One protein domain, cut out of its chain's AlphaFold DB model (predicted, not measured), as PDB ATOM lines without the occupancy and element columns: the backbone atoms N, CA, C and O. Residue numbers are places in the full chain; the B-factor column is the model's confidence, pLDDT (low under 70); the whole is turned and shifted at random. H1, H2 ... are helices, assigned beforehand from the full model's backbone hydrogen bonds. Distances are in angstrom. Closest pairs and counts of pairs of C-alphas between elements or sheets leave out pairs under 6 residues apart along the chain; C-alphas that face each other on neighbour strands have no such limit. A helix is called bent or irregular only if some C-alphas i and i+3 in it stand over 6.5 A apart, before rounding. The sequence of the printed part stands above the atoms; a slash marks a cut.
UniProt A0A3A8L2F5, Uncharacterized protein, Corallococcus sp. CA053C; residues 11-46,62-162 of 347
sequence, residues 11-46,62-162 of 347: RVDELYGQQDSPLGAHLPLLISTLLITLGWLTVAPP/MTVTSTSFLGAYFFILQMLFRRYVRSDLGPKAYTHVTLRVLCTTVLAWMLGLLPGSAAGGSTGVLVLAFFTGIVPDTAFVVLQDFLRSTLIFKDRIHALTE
ATOM      1  N   ARG A  11      -6.099  17.606   1.053       69.31
ATOM      2  CA  ARG A  11      -5.228  16.509   0.589       69.31
ATOM      3  C   ARG A  11      -5.814  15.143   0.942       69.31
ATOM      4  O   ARG A  11      -5.729  14.214   0.148       69.31
ATOM      5  N   VAL A  12      -6.422  15.020   2.119       68.75
ATOM      6  CA  VAL A  12      -7.130  13.810   2.556       68.75
ATOM      7  C   VAL A  12      -8.371  13.581   1.688       68.75
ATOM      8  O   VAL A  12      -8.572  12.468   1.204       68.75
ATOM      9  N   ASP A  13      -9.147  14.628   1.414       69.88
ATOM     10  CA  ASP A  13     -10.350  14.552   0.578       69.88
ATOM     11  C   ASP A  13     -10.025  14.174  -0.874       69.88
ATOM     12  O   ASP A  13     -10.744  13.391  -1.490       69.88
ATOM     13  N   GLU A  14      -8.906  14.645  -1.426       67.81
ATOM     14  CA  GLU A  14      -8.425  14.211  -2.744       67.81
ATOM     15  C   GLU A  14      -8.013  12.723  -2.754       67.81
ATOM     16  O   GLU A  14      -8.238  12.004  -3.732       67.81
ATOM     17  N   LEU A  15      -7.457  12.226  -1.647       60.81
ATOM     18  CA  LEU A  15      -6.952  10.857  -1.511       60.81
ATOM     19  C   LEU A  15      -8.070   9.819  -1.350       60.81
ATOM     20  O   LEU A  15      -7.966   8.703  -1.871       60.81
ATOM     21  N   TYR A  16      -9.134  10.186  -0.637       62.12
ATOM     22  CA  TYR A  16     -10.296   9.329  -0.388       62.12
ATOM     23  C   TYR A  16     -11.480   9.618  -1.324       62.12
ATOM     24  O   TYR A  16     -12.419   8.822  -1.379       62.12
ATOM     25  N   GLY A  17     -11.386  10.681  -2.125       57.75
ATOM     26  CA  GLY A  17     -12.469  11.196  -2.949       57.75
ATOM     27  C   GLY A  17     -13.357  12.133  -2.138       57.75
ATOM     28  O   GLY A  17     -13.784  11.805  -1.031       57.75
ATOM     29  N   GLN A  18     -13.661  13.300  -2.710       58.62
ATOM     30  CA  GLN A  18     -14.583  14.249  -2.104       58.62
ATOM     31  C   GLN A  18     -15.929  13.548  -1.889       58.62
ATOM     32  O   GLN A  18     -16.549  13.065  -2.844       58.62
ATOM     33  N   GLN A  19     -16.370  13.486  -0.632       54.19
ATOM     34  CA  GLN A  19     -17.554  12.729  -0.203       54.19
ATOM     35  C   GLN A  19     -18.841  13.157  -0.945       54.19
ATOM     36  O   GLN A  19     -19.803  12.394  -1.014       54.19
ATOM     37  N   ASP A  20     -18.816  14.333  -1.580       54.91
ATOM     38  CA  ASP A  20     -19.947  14.972  -2.254       54.91
ATOM     39  C   ASP A  20     -20.088  14.651  -3.757       54.91
ATOM     40  O   ASP A  20     -21.065  15.069  -4.377       54.91
ATOM     41  N   SER A  21     -19.151  13.933  -4.392       60.03
ATOM     42  CA  SER A  21     -19.197  13.673  -5.849       60.03
ATOM     43  C   SER A  21     -18.913  12.209  -6.218       60.03
ATOM     44  O   SER A  21     -17.794  11.871  -6.612       60.03
ATOM     45  N   PRO A  22     -19.930  11.322  -6.195       61.78
ATOM     46  CA  PRO A  22     -19.748   9.891  -6.465       61.78
ATOM     47  C   PRO A  22     -19.205   9.611  -7.876       61.78
ATOM     48  O   PRO A  22     -18.449   8.667  -8.090       61.78
ATOM     49  N   LEU A  23     -19.529  10.454  -8.859       63.28
ATOM     50  CA  LEU A  23     -19.131  10.234 -10.254       63.28
ATOM     51  C   LEU A  23     -17.613  10.339 -10.482       63.28
ATOM     52  O   LEU A  23     -17.077   9.586 -11.293       63.28
ATOM     53  N   GLY A  24     -16.914  11.218  -9.757       65.19
ATOM     54  CA  GLY A  24     -15.469  11.424  -9.929       65.19
ATOM     55  C   GLY A  24     -14.639  10.225  -9.466       65.19
ATOM     56  O   GLY A  24     -13.697   9.822 -10.144       65.19
ATOM     57  N   ALA A  25     -15.038   9.597  -8.357       65.81
ATOM     58  CA  ALA A  25     -14.347   8.431  -7.806       65.81
ATOM     59  C   ALA A  25     -14.588   7.147  -8.625       65.81
ATOM     60  O   ALA A  25     -13.712   6.284  -8.702       65.81
ATOM     61  N   HIS A  26     -15.761   7.012  -9.254       78.06
ATOM     62  CA  HIS A  26     -16.134   5.811 -10.011       78.06
ATOM     63  C   HIS A  26     -15.720   5.853 -11.488       78.06
ATOM     64  O   HIS A  26     -15.630   4.802 -12.124       78.06
ATOM     65  N   LEU A  27     -15.429   7.029 -12.051       84.25
ATOM     66  CA  LEU A  27     -15.050   7.158 -13.461       84.25
ATOM     67  C   LEU A  27     -13.774   6.366 -13.830       84.25
ATOM     68  O   LEU A  27     -13.825   5.621 -14.812       84.25
ATOM     69  N   PRO A  28     -12.661   6.423 -13.067       85.75
ATOM     70  CA  PRO A  28     -11.463   5.635 -13.378       85.75
ATOM     71  C   PRO A  28     -11.719   4.126 -13.336       85.75
ATOM     72  O   PRO A  28     -11.192   3.375 -14.159       85.75
ATOM     73  N   LEU A  29     -12.572   3.677 -12.409       86.88
ATOM     74  CA  LEU A  29     -13.009   2.286 -12.328       86.88
ATOM     75  C   LEU A  29     -13.722   1.883 -13.626       86.88
ATOM     76  O   LEU A  29     -13.319   0.916 -14.268       86.88
ATOM     77  N   LEU A  30     -14.723   2.656 -14.053       88.75
ATOM     78  CA  LEU A  30     -15.478   2.373 -15.276       88.75
ATOM     79  C   LEU A  30     -14.575   2.353 -16.515       88.75
ATOM     80  O   LEU A  30     -14.625   1.396 -17.285       88.75
ATOM     81  N   ILE A  31     -13.691   3.342 -16.670       90.06
ATOM     82  CA  ILE A  31     -12.750   3.405 -17.800       90.06
ATOM     83  C   ILE A  31     -11.808   2.194 -17.794       90.06
ATOM     84  O   ILE A  31     -11.637   1.545 -18.828       90.06
ATOM     85  N   SER A  32     -11.232   1.849 -16.638       90.75
ATOM     86  CA  SER A  32     -10.315   0.710 -16.534       90.75
ATOM     87  C   SER A  32     -11.009  -0.617 -16.852       90.75
ATOM     88  O   SER A  32     -10.465  -1.430 -17.599       90.75
ATOM     89  N   THR A  33     -12.238  -0.822 -16.363       91.38
ATOM     90  CA  THR A  33     -13.023  -2.025 -16.674       91.38
ATOM     91  C   THR A  33     -13.358  -2.102 -18.160       91.38
ATOM     92  O   THR A  33     -13.142  -3.147 -18.770       91.38
ATOM     93  N   LEU A  34     -13.772  -0.991 -18.775       93.44
ATOM     94  CA  LEU A  34     -14.052  -0.917 -20.207       93.44
ATOM     95  C   LEU A  34     -12.808  -1.255 -21.045       93.44
ATOM     96  O   LEU A  34     -12.889  -2.085 -21.950       93.44
ATOM     97  N   LEU A  35     -11.639  -0.703 -20.713       92.25
ATOM     98  CA  LEU A  35     -10.390  -1.020 -21.416       92.25
ATOM     99  C   LEU A  35      -9.965  -2.483 -21.250       92.25
ATOM    100  O   LEU A  35      -9.537  -3.101 -22.223       92.25
ATOM    101  N   ILE A  36     -10.116  -3.059 -20.054       91.94
ATOM    102  CA  ILE A  36      -9.835  -4.485 -19.829       91.94
ATOM    103  C   ILE A  36     -10.783  -5.349 -20.669       91.94
ATOM    104  O   ILE A  36     -10.331  -6.311 -21.289       91.94
ATOM    105  N   THR A  37     -12.074  -5.002 -20.741       90.75
ATOM    106  CA  THR A  37     -13.035  -5.739 -21.581       90.75
ATOM    107  C   THR A  37     -12.700  -5.643 -23.070       90.75
ATOM    108  O   THR A  37     -12.732  -6.657 -23.762       90.75
ATOM    109  N   LEU A  38     -12.292  -4.462 -23.552       89.38
ATOM    110  CA  LEU A  38     -11.806  -4.264 -24.922       89.38
ATOM    111  C   LEU A  38     -10.550  -5.091 -25.206       89.38
ATOM    112  O   LEU A  38     -10.467  -5.728 -26.251       89.38
ATOM    113  N   GLY A  39      -9.596  -5.133 -24.273       87.38
ATOM    114  CA  GLY A  39      -8.397  -5.958 -24.407       87.38
ATOM    115  C   GLY A  39      -8.728  -7.446 -24.531       87.38
ATOM    116  O   GLY A  39      -8.251  -8.110 -25.451       87.38
ATOM    117  N   TRP A  40      -9.637  -7.960 -23.700       89.12
ATOM    118  CA  TRP A  40     -10.117  -9.342 -23.819       89.12
ATOM    119  C   TRP A  40     -10.851  -9.619 -25.134       89.12
ATOM    120  O   TRP A  40     -10.694 -10.707 -25.685       89.12
ATOM    121  N   LEU A  41     -11.564  -8.634 -25.689       85.00
ATOM    122  CA  LEU A  41     -12.188  -8.739 -27.010       85.00
ATOM    123  C   LEU A  41     -11.153  -8.941 -28.129       85.00
ATOM    124  O   LEU A  41     -11.439  -9.621 -29.110       85.00
ATOM    125  N   THR A  42      -9.947  -8.380 -27.984       81.75
ATOM    126  CA  THR A  42      -8.857  -8.601 -28.952       81.75
ATOM    127  C   THR A  42      -8.226  -9.989 -28.835       81.75
ATOM    128  O   THR A  42      -7.775 -10.531 -29.840       81.75
ATOM    129  N   VAL A  43      -8.200 -10.566 -27.629       83.88
ATOM    130  CA  VAL A  43      -7.629 -11.898 -27.359       83.88
ATOM    131  C   VAL A  43      -8.595 -13.006 -27.779       83.88
ATOM    132  O   VAL A  43      -8.185 -13.996 -28.381       83.88
ATOM    133  N   ALA A  44      -9.875 -12.842 -27.442       81.31
ATOM    134  CA  ALA A  44     -10.938 -13.809 -27.680       81.31
ATOM    135  C   ALA A  44     -12.141 -13.101 -28.329       81.31
ATOM    136  O   ALA A  44     -13.143 -12.832 -27.656       81.31
ATOM    137  N   PRO A  45     -12.050 -12.752 -29.626       72.62
ATOM    138  CA  PRO A  45     -13.150 -12.100 -30.319       72.62
ATOM    139  C   PRO A  45     -14.374 -13.029 -30.362       72.62
ATOM    140  O   PRO A  45     -14.237 -14.220 -30.651       72.62
ATOM    141  N   PRO A  46     -15.589 -12.516 -30.095       68.56
ATOM    142  CA  PRO A  46     -16.797 -13.313 -30.185       68.56
ATOM    143  C   PRO A  46     -16.994 -13.767 -31.631       68.56
ATOM    144  O   PRO A  46     -16.786 -13.005 -32.580       68.56
ATOM    145  N   MET A  62      -3.094 -15.402 -31.346       76.81
ATOM    146  CA  MET A  62      -1.751 -14.990 -30.907       76.81
ATOM    147  C   MET A  62      -1.204 -13.869 -31.802       76.81
ATOM    148  O   MET A  62      -0.355 -14.084 -32.662       76.81
ATOM    149  N   THR A  63      -1.716 -12.656 -31.617       83.69
ATOM    150  CA  THR A  63      -1.201 -11.428 -32.244       83.69
ATOM    151  C   THR A  63      -0.296 -10.658 -31.281       83.69
ATOM    152  O   THR A  63      -0.445 -10.771 -30.066       83.69
ATOM    153  N   VAL A  64       0.596  -9.809 -31.802       85.00
ATOM    154  CA  VAL A  64       1.490  -8.956 -30.988       85.00
ATOM    155  C   VAL A  64       0.709  -8.114 -29.963       85.00
ATOM    156  O   VAL A  64       1.128  -7.965 -28.815       85.00
ATOM    157  N   THR A  65      -0.463  -7.601 -30.344       86.75
ATOM    158  CA  THR A  65      -1.339  -6.830 -29.448       86.75
ATOM    159  C   THR A  65      -2.002  -7.711 -28.386       86.75
ATOM    160  O   THR A  65      -2.030  -7.343 -27.217       86.75
ATOM    161  N   SER A  66      -2.473  -8.908 -28.748       87.69
ATOM    162  CA  SER A  66      -3.080  -9.835 -27.778       87.69
ATOM    163  C   SER A  66      -2.076 -10.350 -26.732       87.69
ATOM    164  O   SER A  66      -2.403 -10.443 -25.549       87.69
ATOM    165  N   THR A  67      -0.835 -10.653 -27.138       88.75
ATOM    166  CA  THR A  67       0.192 -11.216 -26.249       88.75
ATOM    167  C   THR A  67       0.778 -10.158 -25.323       88.75
ATOM    168  O   THR A  67       1.013 -10.437 -24.146       88.75
ATOM    169  N   SER A  68       0.943  -8.924 -25.804       89.62
ATOM    170  CA  SER A  68       1.307  -7.781 -24.957       89.62
ATOM    171  C   SER A  68       0.211  -7.412 -23.961       89.62
ATOM    172  O   SER A  68       0.516  -7.200 -22.784       89.62
ATOM    173  N   PHE A  69      -1.061  -7.431 -24.374       92.12
ATOM    174  CA  PHE A  69      -2.176  -7.258 -23.444       92.12
ATOM    175  C   PHE A  69      -2.181  -8.341 -22.360       92.12
ATOM    176  O   PHE A  69      -2.367  -8.022 -21.188       92.12
ATOM    177  N   LEU A  70      -1.910  -9.606 -22.704       91.56
ATOM    178  CA  LEU A  70      -1.857 -10.692 -21.722       91.56
ATOM    179  C   LEU A  70      -0.758 -10.469 -20.664       91.56
ATOM    180  O   LEU A  70      -0.987 -10.702 -19.475       91.56
ATOM    181  N   GLY A  71       0.406  -9.962 -21.078       89.81
ATOM    182  CA  GLY A  71       1.476  -9.558 -20.160       89.81
ATOM    183  C   GLY A  71       1.070  -8.387 -19.259       89.81
ATOM    184  O   GLY A  71       1.291  -8.424 -18.044       89.81
ATOM    185  N   ALA A  72       0.409  -7.374 -19.827       91.75
ATOM    186  CA  ALA A  72      -0.117  -6.239 -19.072       91.75
ATOM    187  C   ALA A  72      -1.172  -6.682 -18.048       91.75
ATOM    188  O   ALA A  72      -1.108  -6.286 -16.884       91.75
ATOM    189  N   TYR A  73      -2.094  -7.557 -18.452       92.06
ATOM    190  CA  TYR A  73      -3.136  -8.126 -17.603       92.06
ATOM    191  C   TYR A  73      -2.549  -8.928 -16.436       92.06
ATOM    192  O   TYR A  73      -2.958  -8.740 -15.289       92.06
ATOM    193  N   PHE A  74      -1.537  -9.761 -16.695       91.69
ATOM    194  CA  PHE A  74      -0.822 -10.497 -15.650       91.69
ATOM    195  C   PHE A  74      -0.202  -9.562 -14.604       91.69
ATOM    196  O   PHE A  74      -0.337  -9.797 -13.399       91.69
ATOM    197  N   PHE A  75       0.437  -8.475 -15.044       89.44
ATOM    198  CA  PHE A  75       0.964  -7.471 -14.124       89.44
ATOM    199  C   PHE A  75      -0.154  -6.779 -13.334       89.44
ATOM    200  O   PHE A  75      -0.049  -6.648 -12.114       89.44
ATOM    201  N   ILE A  76      -1.221  -6.345 -14.015       91.38
ATOM    202  CA  ILE A  76      -2.357  -5.647 -13.398       91.38
ATOM    203  C   ILE A  76      -2.975  -6.511 -12.294       91.38
ATOM    204  O   ILE A  76      -3.208  -6.006 -11.198       91.38
ATOM    205  N   LEU A  77      -3.159  -7.815 -12.525       91.19
ATOM    206  CA  LEU A  77      -3.659  -8.740 -11.505       91.19
ATOM    207  C   LEU A  77      -2.754  -8.791 -10.268       91.19
ATOM    208  O   LEU A  77      -3.246  -8.674  -9.146       91.19
ATOM    209  N   GLN A  78      -1.437  -8.925 -10.450       88.88
ATOM    210  CA  GLN A  78      -0.502  -8.938  -9.321       88.88
ATOM    211  C   GLN A  78      -0.481  -7.609  -8.561       88.88
ATOM    212  O   GLN A  78      -0.426  -7.601  -7.330       88.88
ATOM    213  N   MET A  79      -0.520  -6.493  -9.288       86.62
ATOM    214  CA  MET A  79      -0.557  -5.153  -8.714       86.62
ATOM    215  C   MET A  79      -1.834  -4.949  -7.889       86.62
ATOM    216  O   MET A  79      -1.747  -4.557  -6.724       86.62
ATOM    217  N   LEU A  80      -3.001  -5.260  -8.463       90.00
ATOM    218  CA  LEU A  80      -4.298  -5.132  -7.798       90.00
ATOM    219  C   LEU A  80      -4.399  -6.050  -6.584       90.00
ATOM    220  O   LEU A  80      -4.845  -5.601  -5.534       90.00
ATOM    221  N   PHE A  81      -3.922  -7.294  -6.681       88.62
ATOM    222  CA  PHE A  81      -3.893  -8.212  -5.545       88.62
ATOM    223  C   PHE A  81      -3.059  -7.653  -4.384       88.62
ATOM    224  O   PHE A  81      -3.528  -7.612  -3.247       88.62
ATOM    225  N   ARG A  82      -1.845  -7.152  -4.655       82.56
ATOM    226  CA  ARG A  82      -0.993  -6.551  -3.611       82.56
ATOM    227  C   ARG A  82      -1.628  -5.306  -2.996       82.56
ATOM    228  O   ARG A  82      -1.563  -5.147  -1.779       82.56
ATOM    229  N   ARG A  83      -2.242  -4.440  -3.809       84.81
ATOM    230  CA  ARG A  83      -2.949  -3.239  -3.326       84.81
ATOM    231  C   ARG A  83      -4.183  -3.595  -2.508       84.81
ATOM    232  O   ARG A  83      -4.394  -2.998  -1.460       84.81
ATOM    233  N   TYR A  84      -4.934  -4.611  -2.922       86.00
ATOM    234  CA  TYR A  84      -6.070  -5.132  -2.169       86.00
ATOM    235  C   TYR A  84      -5.641  -5.654  -0.792       86.00
ATOM    236  O   TYR A  84      -6.187  -5.225   0.220       86.00
ATOM    237  N   VAL A  85      -4.600  -6.494  -0.732       85.06
ATOM    238  CA  VAL A  85      -4.063  -7.019   0.540       85.06
ATOM    239  C   VAL A  85      -3.565  -5.895   1.457       85.06
ATOM    240  O   VAL A  85      -3.702  -5.982   2.674       85.06
ATOM    241  N   ARG A  86      -3.027  -4.811   0.888       77.31
ATOM    242  CA  ARG A  86      -2.576  -3.625   1.635       77.31
ATOM    243  C   ARG A  86      -3.694  -2.617   1.939       77.31
ATOM    244  O   ARG A  86      -3.399  -1.553   2.469       77.31
ATOM    245  N   SER A  87      -4.954  -2.936   1.620       77.50
ATOM    246  CA  SER A  87      -6.111  -2.033   1.766       77.50
ATOM    247  C   SER A  87      -5.904  -0.671   1.090       77.50
ATOM    248  O   SER A  87      -6.324   0.376   1.574       77.50
ATOM    249  N   ASP A  88      -5.223  -0.696  -0.050       74.38
ATOM    250  CA  ASP A  88      -4.705   0.456  -0.780       74.38
ATOM    251  C   ASP A  88      -5.269   0.545  -2.203       74.38
ATOM    252  O   ASP A  88      -4.601   0.838  -3.195       74.38
ATOM    253  N   LEU A  89      -6.556   0.240  -2.310       78.75
ATOM    254  CA  LEU A  89      -7.281   0.298  -3.566       78.75
ATOM    255  C   LEU A  89      -8.010   1.641  -3.673       78.75
ATOM    256  O   LEU A  89      -9.192   1.745  -3.365       78.75
ATOM    257  N   GLY A  90      -7.269   2.683  -4.052       77.44
ATOM    258  CA  GLY A  90      -7.820   4.012  -4.335       77.44
ATOM    259  C   GLY A  90      -8.117   4.237  -5.827       77.44
ATOM    260  O   GLY A  90      -7.597   3.499  -6.670       77.44
ATOM    261  N   PRO A  91      -8.877   5.289  -6.190       78.38
ATOM    262  CA  PRO A  91      -9.147   5.660  -7.585       78.38
ATOM    263  C   PRO A  91      -7.876   5.821  -8.437       78.38
ATOM    264  O   PRO A  91      -7.852   5.381  -9.588       78.38
ATOM    265  N   LYS A  92      -6.784   6.340  -7.845       79.50
ATOM    266  CA  LYS A  92      -5.462   6.455  -8.492       79.50
ATOM    267  C   LYS A  92      -4.959   5.121  -9.066       79.50
ATOM    268  O   LYS A  92      -4.389   5.095 -10.155       79.50
ATOM    269  N   ALA A  93      -5.221   4.001  -8.387       83.62
ATOM    270  CA  ALA A  93      -4.788   2.682  -8.850       83.62
ATOM    271  C   ALA A  93      -5.433   2.307 -10.197       83.62
ATOM    272  O   ALA A  93      -4.771   1.746 -11.067       83.62
ATOM    273  N   TYR A  94      -6.705   2.656 -10.397       86.88
ATOM    274  CA  TYR A  94      -7.428   2.384 -11.643       86.88
ATOM    275  C   TYR A  94      -7.003   3.314 -12.785       86.88
ATOM    276  O   TYR A  94      -6.954   2.887 -13.943       86.88
ATOM    277  N   THR A  95      -6.611   4.552 -12.472       86.44
ATOM    278  CA  THR A  95      -5.954   5.443 -13.441       86.44
ATOM    279  C   THR A  95      -4.622   4.854 -13.905       86.44
ATOM    280  O   THR A  95      -4.368   4.797 -15.107       86.44
ATOM    281  N   HIS A  96      -3.812   4.312 -12.990       86.56
ATOM    282  CA  HIS A  96      -2.568   3.629 -13.357       86.56
ATOM    283  C   HIS A  96      -2.824   2.387 -14.233       86.56
ATOM    284  O   HIS A  96      -2.135   2.178 -15.231       86.56
ATOM    285  N   VAL A  97      -3.855   1.585 -13.927       89.44
ATOM    286  CA  VAL A  97      -4.281   0.460 -14.786       89.44
ATOM    287  C   VAL A  97      -4.642   0.941 -16.197       89.44
ATOM    288  O   VAL A  97      -4.181   0.359 -17.177       89.44
ATOM    289  N   THR A  98      -5.416   2.023 -16.299       89.88
ATOM    290  CA  THR A  98      -5.825   2.648 -17.569       89.88
ATOM    291  C   THR A  98      -4.613   3.075 -18.395       89.88
ATOM    292  O   THR A  98      -4.463   2.642 -19.538       89.88
ATOM    293  N   LEU A  99      -3.714   3.868 -17.801       89.25
ATOM    294  CA  LEU A  99      -2.491   4.337 -18.457       89.25
ATOM    295  C   LEU A  99      -1.636   3.169 -18.938       89.25
ATOM    296  O   LEU A  99      -1.181   3.155 -20.078       89.25
ATOM    297  N   ARG A 100      -1.484   2.140 -18.105       88.31
ATOM    298  CA  ARG A 100      -0.689   0.964 -18.448       88.31
ATOM    299  C   ARG A 100      -1.244   0.203 -19.650       88.31
ATOM    300  O   ARG A 100      -0.470  -0.168 -20.532       88.31
ATOM    301  N   VAL A 101      -2.558  -0.026 -19.718       90.56
ATOM    302  CA  VAL A 101      -3.183  -0.686 -20.881       90.56
ATOM    303  C   VAL A 101      -2.973   0.145 -22.151       90.56
ATOM    304  O   VAL A 101      -2.624  -0.408 -23.193       90.56
ATOM    305  N   LEU A 102      -3.093   1.474 -22.067       90.31
ATOM    306  CA  LEU A 102      -2.854   2.365 -23.208       90.31
ATOM    307  C   LEU A 102      -1.387   2.333 -23.665       90.31
ATOM    308  O   LEU A 102      -1.119   2.069 -24.837       90.31
ATOM    309  N   CYS A 103      -0.434   2.525 -22.749       88.50
ATOM    310  CA  CYS A 103       0.998   2.502 -23.053       88.50
ATOM    311  C   CYS A 103       1.440   1.160 -23.648       88.50
ATOM    312  O   CYS A 103       2.153   1.134 -24.648       88.50
ATOM    313  N   THR A 104       0.987   0.042 -23.075       89.94
ATOM    314  CA  THR A 104       1.329  -1.296 -23.585       89.94
ATOM    315  C   THR A 104       0.745  -1.548 -24.970       89.94
ATOM    316  O   THR A 104       1.433  -2.118 -25.812       89.94
ATOM    317  N   THR A 105      -0.464  -1.052 -25.252       89.12
ATOM    318  CA  THR A 105      -1.069  -1.131 -26.591       89.12
ATOM    319  C   THR A 105      -0.267  -0.328 -27.620       89.12
ATOM    320  O   THR A 105       0.039  -0.840 -28.696       89.12
ATOM    321  N   VAL A 106       0.137   0.904 -27.284       89.25
ATOM    322  CA  VAL A 106       0.966   1.747 -28.165       89.25
ATOM    323  C   VAL A 106       2.332   1.101 -28.424       89.25
ATOM    324  O   VAL A 106       2.765   1.015 -29.573       89.25
ATOM    325  N   LEU A 107       2.994   0.589 -27.382       85.38
ATOM    326  CA  LEU A 107       4.273  -0.116 -27.517       85.38
ATOM    327  C   LEU A 107       4.139  -1.399 -28.349       85.38
ATOM    328  O   LEU A 107       5.021  -1.701 -29.151       85.38
ATOM    329  N   ALA A 108       3.030  -2.127 -28.215       85.94
ATOM    330  CA  ALA A 108       2.753  -3.308 -29.028       85.94
ATOM    331  C   ALA A 108       2.618  -2.970 -30.517       85.94
ATOM    332  O   ALA A 108       3.128  -3.707 -31.362       85.94
ATOM    333  N   TRP A 109       1.974  -1.845 -30.847       86.69
ATOM    334  CA  TRP A 109       1.911  -1.361 -32.227       86.69
ATOM    335  C   TRP A 109       3.290  -0.989 -32.758       86.69
ATOM    336  O   TRP A 109       3.630  -1.396 -33.865       86.69
ATOM    337  N   MET A 110       4.112  -0.297 -31.964       83.88
ATOM    338  CA  MET A 110       5.495   0.013 -32.347       83.88
ATOM    339  C   MET A 110       6.320  -1.256 -32.593       83.88
ATOM    340  O   MET A 110       7.076  -1.324 -33.559       83.88
ATOM    341  N   LEU A 111       6.137  -2.294 -31.770       80.44
ATOM    342  CA  LEU A 111       6.815  -3.579 -31.946       80.44
ATOM    343  C   LEU A 111       6.379  -4.294 -33.236       80.44
ATOM    344  O   LEU A 111       7.206  -4.907 -33.909       80.44
ATOM    345  N   GLY A 112       5.102  -4.177 -33.607       78.44
ATOM    346  CA  GLY A 112       4.560  -4.690 -34.869       78.44
ATOM    347  C   GLY A 112       5.008  -3.927 -36.123       78.44
ATOM    348  O   GLY A 112       4.701  -4.359 -37.229       78.44
ATOM    349  N   LEU A 113       5.720  -2.804 -35.975       79.25
ATOM    350  CA  LEU A 113       6.342  -2.076 -37.088       79.25
ATOM    351  C   LEU A 113       7.809  -2.476 -37.308       79.25
ATOM    352  O   LEU A 113       8.424  -2.035 -38.281       79.25
ATOM    353  N   LEU A 114       8.396  -3.298 -36.428       74.19
ATOM    354  CA  LEU A 114       9.795  -3.700 -36.550       74.19
ATOM    355  C   LEU A 114      10.012  -4.645 -37.745       74.19
ATOM    356  O   LEU A 114       9.222  -5.574 -37.957       74.19
ATOM    357  N   PRO A 115      11.109  -4.483 -38.504       66.31
ATOM    358  CA  PRO A 115      11.438  -5.386 -39.601       66.31
ATOM    359  C   PRO A 115      11.617  -6.821 -39.077       66.31
ATOM    360  O   PRO A 115      12.411  -7.068 -38.173       66.31
ATOM    361  N   GLY A 116      10.851  -7.768 -39.629       64.81
ATOM    362  CA  GLY A 116      10.787  -9.163 -39.157       64.81
ATOM    363  C   GLY A 116       9.515  -9.520 -38.373       64.81
ATOM    364  O   GLY A 116       9.285 -10.695 -38.087       64.81
ATOM    365  N   SER A 117       8.648  -8.544 -38.088       63.97
ATOM    366  CA  SER A 117       7.304  -8.756 -37.536       63.97
ATOM    367  C   SER A 117       6.259  -8.959 -38.651       63.97
ATOM    368  O   SER A 117       5.326  -8.185 -38.829       63.97
ATOM    369  N   ALA A 118       6.401 -10.018 -39.458       53.53
ATOM    370  CA  ALA A 118       5.301 -10.429 -40.344       53.53
ATOM    371  C   ALA A 118       4.063 -10.809 -39.504       53.53
ATOM    372  O   ALA A 118       4.218 -11.122 -38.326       53.53
ATOM    373  N   ALA A 119       2.863 -10.805 -40.102       51.88
ATOM    374  CA  ALA A 119       1.523 -10.892 -39.483       51.88
ATOM    375  C   ALA A 119       1.180 -12.170 -38.660       51.88
ATOM    376  O   ALA A 119       0.025 -12.572 -38.576       51.88
ATOM    377  N   GLY A 120       2.174 -12.793 -38.032       54.94
ATOM    378  CA  GLY A 120       2.060 -13.786 -36.965       54.94
ATOM    379  C   GLY A 120       3.194 -13.719 -35.930       54.94
ATOM    380  O   GLY A 120       3.166 -14.504 -34.994       54.94
ATOM    381  N   GLY A 121       4.156 -12.791 -36.072       57.50
ATOM    382  CA  GLY A 121       5.354 -12.649 -35.240       57.50
ATOM    383  C   GLY A 121       6.257 -13.886 -35.281       57.50
ATOM    384  O   GLY A 121       5.808 -15.015 -35.114       57.50
ATOM    385  N   SER A 122       7.570 -13.724 -35.444       72.31
ATOM    386  CA  SER A 122       8.454 -14.813 -35.011       72.31
ATOM    387  C   SER A 122       8.187 -15.079 -33.520       72.31
ATOM    388  O   SER A 122       7.865 -14.147 -32.780       72.31
ATOM    389  N   THR A 123       8.300 -16.325 -33.051       79.69
ATOM    390  CA  THR A 123       8.029 -16.677 -31.640       79.69
ATOM    391  C   THR A 123       8.751 -15.739 -30.663       79.69
ATOM    392  O   THR A 123       8.202 -15.377 -29.627       79.69
ATOM    393  N   GLY A 124       9.945 -15.260 -31.035       78.94
ATOM    394  CA  GLY A 124      10.689 -14.252 -30.280       78.94
ATOM    395  C   GLY A 124       9.966 -12.907 -30.139       78.94
ATOM    396  O   GLY A 124       9.934 -12.358 -29.044       78.94
ATOM    397  N   VAL A 125       9.331 -12.393 -31.198       80.38
ATOM    398  CA  VAL A 125       8.561 -11.134 -31.149       80.38
ATOM    399  C   VAL A 125       7.338 -11.270 -30.244       80.38
ATOM    400  O   VAL A 125       7.032 -10.341 -29.505       80.38
ATOM    401  N   LEU A 126       6.665 -12.426 -30.239       84.75
ATOM    402  CA  LEU A 126       5.522 -12.669 -29.347       84.75
ATOM    403  C   LEU A 126       5.945 -12.737 -27.872       84.75
ATOM    404  O   LEU A 126       5.262 -12.177 -27.013       84.75
ATOM    405  N   VAL A 127       7.081 -13.378 -27.580       84.50
ATOM    406  CA  VAL A 127       7.661 -13.416 -26.227       84.50
ATOM    407  C   VAL A 127       8.072 -12.013 -25.779       84.50
ATOM    408  O   VAL A 127       7.736 -11.603 -24.669       84.50
ATOM    409  N   LEU A 128       8.731 -11.245 -26.650       83.06
ATOM    410  CA  LEU A 128       9.076  -9.850 -26.370       83.06
ATOM    411  C   LEU A 128       7.826  -8.993 -26.149       83.06
ATOM    412  O   LEU A 128       7.797  -8.219 -25.201       83.06
ATOM    413  N   ALA A 129       6.774  -9.167 -26.951       86.56
ATOM    414  CA  ALA A 129       5.504  -8.466 -26.775       86.56
ATOM    415  C   ALA A 129       4.892  -8.735 -25.393       86.56
ATOM    416  O   ALA A 129       4.461  -7.801 -24.718       86.56
ATOM    417  N   PHE A 130       4.916  -9.990 -24.934       88.06
ATOM    418  CA  PHE A 130       4.447 -10.358 -23.600       88.06
ATOM    419  C   PHE A 130       5.251  -9.666 -22.489       88.06
ATOM    420  O   PHE A 130       4.666  -9.045 -21.599       88.06
ATOM    421  N   PHE A 131       6.586  -9.700 -22.558       86.06
ATOM    422  CA  PHE A 131       7.432  -9.019 -21.572       86.06
ATOM    423  C   PHE A 131       7.281  -7.495 -21.610       86.06
ATOM    424  O   PHE A 131       7.273  -6.869 -20.551       86.06
ATOM    425  N   THR A 132       7.056  -6.915 -22.789       86.50
ATOM    426  CA  THR A 132       6.699  -5.500 -22.956       86.50
ATOM    427  C   THR A 132       5.415  -5.136 -22.212       86.50
ATOM    428  O   THR A 132       5.326  -4.065 -21.616       86.50
ATOM    429  N   GLY A 133       4.435  -6.042 -22.169       85.12
ATOM    430  CA  GLY A 133       3.247  -5.882 -21.328       85.12
ATOM    431  C   GLY A 133       3.557  -5.909 -19.822       85.12
ATOM    432  O   GLY A 133       3.010  -5.121 -19.043       85.12
ATOM    433  N   ILE A 134       4.456  -6.806 -19.397       85.06
ATOM    434  CA  ILE A 134       4.827  -6.973 -17.980       85.06
ATOM    435  C   ILE A 134       5.673  -5.812 -17.464       85.06
ATOM    436  O   ILE A 134       5.497  -5.425 -16.311       85.06
ATOM    437  N   VAL A 135       6.580  -5.257 -18.264       81.81
ATOM    438  CA  VAL A 135       7.407  -4.109 -17.870       81.81
ATOM    439  C   VAL A 135       7.527  -3.147 -19.061       81.81
ATOM    440  O   VAL A 135       8.420  -3.313 -19.894       81.81
ATOM    441  N   PRO A 136       6.630  -2.146 -19.160       74.06
ATOM    442  CA  PRO A 136       6.630  -1.176 -20.256       74.06
ATOM    443  C   PRO A 136       7.956  -0.417 -20.367       74.06
ATOM    444  O   PRO A 136       8.441  -0.183 -21.471       74.06
ATOM    445  N   ASP A 137       8.577  -0.101 -19.229       69.62
ATOM    446  CA  ASP A 137       9.838   0.647 -19.171       69.62
ATOM    447  C   ASP A 137      10.978  -0.118 -19.852       69.62
ATOM    448  O   ASP A 137      11.742   0.444 -20.635       69.62
ATOM    449  N   THR A 138      11.051  -1.437 -19.645       65.88
ATOM    450  CA  THR A 138      12.061  -2.282 -20.293       65.88
ATOM    451  C   THR A 138      11.863  -2.327 -21.805       65.88
ATOM    452  O   THR A 138      12.835  -2.346 -22.553       65.88
ATOM    453  N   ALA A 139      10.615  -2.305 -22.280       64.62
ATOM    454  CA  ALA A 139      10.332  -2.255 -23.710       64.62
ATOM    455  C   ALA A 139      10.758  -0.934 -24.343       64.62
ATOM    456  O   ALA A 139      11.248  -0.929 -25.472       64.62
ATOM    457  N   PHE A 140      10.609   0.175 -23.617       68.62
ATOM    458  CA  PHE A 140      11.105   1.469 -24.064       68.62
ATOM    459  C   PHE A 140      12.632   1.466 -24.182       68.62
ATOM    460  O   PHE A 140      13.149   1.934 -25.192       68.62
ATOM    461  N   VAL A 141      13.348   0.850 -23.234       68.25
ATOM    462  CA  VAL A 141      14.808   0.660 -23.325       68.25
ATOM    463  C   VAL A 141      15.183  -0.207 -24.529       68.25
ATOM    464  O   VAL A 141      16.053   0.179 -25.301       68.25
ATOM    465  N   VAL A 142      14.488  -1.324 -24.768       64.69
ATOM    466  CA  VAL A 142      14.732  -2.176 -25.950       64.69
ATOM    467  C   VAL A 142      14.467  -1.415 -27.252       64.69
ATOM    468  O   VAL A 142      15.234  -1.538 -28.207       64.69
ATOM    469  N   LEU A 143      13.411  -0.599 -27.298       66.88
ATOM    470  CA  LEU A 143      13.111   0.258 -28.444       66.88
ATOM    471  C   LEU A 143      14.194   1.326 -28.636       66.88
ATOM    472  O   LEU A 143      14.629   1.553 -29.764       66.88
ATOM    473  N   GLN A 144      14.663   1.952 -27.557       68.31
ATOM    474  CA  GLN A 144      15.775   2.897 -27.594       68.31
ATOM    475  C   GLN A 144      17.067   2.233 -28.062       68.31
ATOM    476  O   GLN A 144      17.751   2.798 -28.907       68.31
ATOM    477  N   ASP A 145      17.400   1.043 -27.570       65.38
ATOM    478  CA  ASP A 145      18.598   0.307 -27.972       65.38
ATOM    479  C   ASP A 145      18.513  -0.143 -29.433       65.38
ATOM    480  O   ASP A 145      19.498  -0.043 -30.168       65.38
ATOM    481  N   PHE A 146      17.325  -0.517 -29.915       64.44
ATOM    482  CA  PHE A 146      17.083  -0.745 -31.339       64.44
ATOM    483  C   PHE A 146      17.273   0.543 -32.163       64.44
ATOM    484  O   PHE A 146      17.989   0.536 -33.170       64.44
ATOM    485  N   LEU A 147      16.715   1.672 -31.713       64.06
ATOM    486  CA  LEU A 147      16.900   2.988 -32.338       64.06
ATOM    487  C   LEU A 147      18.357   3.474 -32.284       64.06
ATOM    488  O   LEU A 147      18.788   4.153 -33.209       64.06
ATOM    489  N   ARG A 148      19.119   3.118 -31.243       64.06
ATOM    490  CA  ARG A 148      20.559   3.395 -31.098       64.06
ATOM    491  C   ARG A 148      21.399   2.506 -32.013       64.06
ATOM    492  O   ARG A 148      22.390   2.977 -32.568       64.06
ATOM    493  N   SER A 149      21.015   1.235 -32.166       62.88
ATOM    494  CA  SER A 149      21.659   0.285 -33.087       62.88
ATOM    495  C   SER A 149      21.449   0.685 -34.549       62.88
ATOM    496  O   SER A 149      22.315   0.474 -35.399       62.88
ATOM    497  N   THR A 150      20.328   1.351 -34.826       57.22
ATOM    498  CA  THR A 150      20.098   2.051 -36.082       57.22
ATOM    499  C   THR A 150      20.941   3.330 -36.055       57.22
ATOM    500  O   THR A 150      20.686   4.231 -35.268       57.22
ATOM    501  N   LEU A 151      21.971   3.406 -36.903       49.94
ATOM    502  CA  LEU A 151      23.068   4.401 -36.948       49.94
ATOM    503  C   LEU A 151      22.703   5.911 -36.890       49.94
ATOM    504  O   LEU A 151      23.592   6.754 -36.960       49.94
ATOM    505  N   ILE A 152      21.429   6.282 -36.769       56.00
ATOM    506  CA  ILE A 152      20.896   7.639 -36.937       56.00
ATOM    507  C   ILE A 152      20.804   8.418 -35.602       56.00
ATOM    508  O   ILE A 152      20.793   9.649 -35.626       56.00
ATOM    509  N   PHE A 153      20.783   7.758 -34.431       53.53
ATOM    510  CA  PHE A 153      20.458   8.428 -33.150       53.53
ATOM    511  C   PHE A 153      21.469   8.266 -31.998       53.53
ATOM    512  O   PHE A 153      21.185   8.694 -30.877       53.53
ATOM    513  N   LYS A 154      22.662   7.716 -32.249       53.16
ATOM    514  CA  LYS A 154      23.648   7.389 -31.198       53.16
ATOM    515  C   LYS A 154      24.044   8.580 -30.302       53.16
ATOM    516  O   LYS A 154      24.173   8.399 -29.096       53.16
ATOM    517  N   ASP A 155      24.129   9.788 -30.861       54.75
ATOM    518  CA  ASP A 155      24.609  10.975 -30.132       54.75
ATOM    519  C   ASP A 155      23.496  11.803 -29.460       54.75
ATOM    520  O   ASP A 155      23.783  12.659 -28.631       54.75
ATOM    521  N   ARG A 156      22.212  11.549 -29.768       51.78
ATOM    522  CA  ARG A 156      21.080  12.321 -29.205       51.78
ATOM    523  C   ARG A 156      20.375  11.663 -28.018       51.78
ATOM    524  O   ARG A 156      19.635  12.344 -27.319       51.78
ATOM    525  N   ILE A 157      20.602  10.372 -27.767       51.69
ATOM    526  CA  ILE A 157      19.872   9.608 -26.733       51.69
ATOM    527  C   ILE A 157      20.626   9.585 -25.384       51.69
ATOM    528  O   ILE A 157      20.065   9.166 -24.378       51.69
ATOM    529  N   HIS A 158      21.864  10.092 -25.306       48.47
ATOM    530  CA  HIS A 158      22.556  10.268 -24.014       48.47
ATOM    531  C   HIS A 158      21.840  11.270 -23.087       48.47
ATOM    532  O   HIS A 158      21.996  11.204 -21.875       48.47
ATOM    533  N   ALA A 159      21.005  12.154 -23.647       50.19
ATOM    534  CA  ALA A 159      20.208  13.125 -22.898       50.19
ATOM    535  C   ALA A 159      19.010  12.519 -22.135       50.19
ATOM    536  O   ALA A 159      18.334  13.247 -21.418       50.19
ATOM    537  N   LEU A 160      18.722  11.220 -22.306       49.69
ATOM    538  CA  LEU A 160      17.610  10.531 -21.632       49.69
ATOM    539  C   LEU A 160      18.055   9.676 -20.437       49.69
ATOM    540  O   LEU A 160      17.214   9.026 -19.821       49.69
ATOM    541  N   THR A 161      19.352   9.636 -20.120       54.19
ATOM    542  CA  THR A 161      19.813   8.983 -18.893       54.19
ATOM    543  C   THR A 161      19.493   9.902 -17.720       54.19
ATOM    544  O   THR A 161      20.061  10.989 -17.603       54.19
ATOM    545  N   GLU A 162      18.553   9.476 -16.881       58.69
ATOM    546  CA  GLU A 162      18.176  10.195 -15.666       58.69
ATOM    547  C   GLU A 162      19.386  10.347 -14.741       58.69
ATOM    548  O   GLU A 162      20.105   9.380 -14.466       58.69
TER     549      GLU A 162
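AT A GLANCE: This is residues 11 to 46 and 62 to 162 of the 347 residues of an uncharacterized protein of Corallococcus sp. CA053C (UniProt A0A3A8L2F5). Picture a loose up-and-down bundle of four helices, in which the long H3 and H4 lie side by side as the core, H2 packs along one side of them and the shorter H5 along the other. From the end of H5 the chain turns sharply into H6, which leads away from the bundle; the small helices H1 and H7 lie farthest from the mean of the C-alphas, at 26.3 A and 23.1 A, H1 near H4 and H7 close to H6 but not clearly touching it. You will read 137 printed residues with seven named helices, H1 to H7 in chain order, and no named strand: the class is all helix. The whole is loose, with a radius of gyration of the C-alphas of 17.8 A and spans of 56 by 44 by 25 A.

HOW THE PARTS SIT: Start at H1, residues 11 to 16, which is near the hub H4, residues 91 to 111, with 5 pairs of C-alphas within 10 A. Next look at H2, residues 22 to 43, which touches H4 at a shallow tilt of 30 degrees, the same way; their closest C-alphas, of Ser 32 and Thr 98, are 5.0 A apart. With residues 36 to 43 alone H2 touches H3, residues 64 to 85, at a steep tilt of 39 degrees, opposite ways; the closest C-alphas are those of Val 43 and Ser 66, at 5.0 A. H3 and H4 form a helical hairpin at a shallow tilt of 20 degrees, closest at the C-alphas of Thr 65 and Ala 108, 5.4 A apart. H5, residues 123 to 134, touches H3 the same way at a shallow tilt of 30 degrees, with the C-alphas of Ala 72 and Gly 133 closest at 4.1 A. H4 and H5 form a helical hairpin too, closest at the C-alphas of Thr 104 and Gly 133, 5.5 A apart. H2 and H5 are apart. H6, residues 136 to 149, touches H4 with residues 136 to 140 alone, closest at the C-alphas of Thr 104 and Pro 136, 6.3 A apart. H5 and H6 only just touch, with 3 pairs of C-alphas within 8 A, and only at the corner. H7, residues 157 to 160, is close to H6 but not clearly touching; the closest C-alphas, of Arg 148 and Ile 157, are 7.6 A apart. In H1, H3, H4, H5 and H6 every O i to N i+4 pair is within hydrogen-bond range; in H2 16 of 18 are, and H7 is too short for such a pair.

IN THESE COORDINATES: Find C-alpha 11 at (-5.228, 16.509, 0.589), where H1 begins. H2 runs 32.5 A from C-alpha 22, with a kink of 25 degrees near residue 29, and is only just irregular: C-alphas 25 and 28 are 6.9 A apart. H3 runs 32.1 A and H4 30.6 A, from C-alpha 91 at (-9.147, 5.660, -7.585). H7 ends at C-alpha 160, (17.610, 10.531, -21.632).

THE WHOLE: The C-alphas of Asp 20 and Leu 151, 56.3 A apart, are the two farthest from each other, and residues 18 to 23 stand free. Residues 47 to 61 are not printed; C-alphas 46 and 62 are 15.2 A apart across this cut. The link from H4 to H5 is long, with 11 residues. The mean pLDDT of the printed part is 76.6; look for values under 70 at residues 11 to 25, 46, 115 to 121 and 137 to 162 of this model.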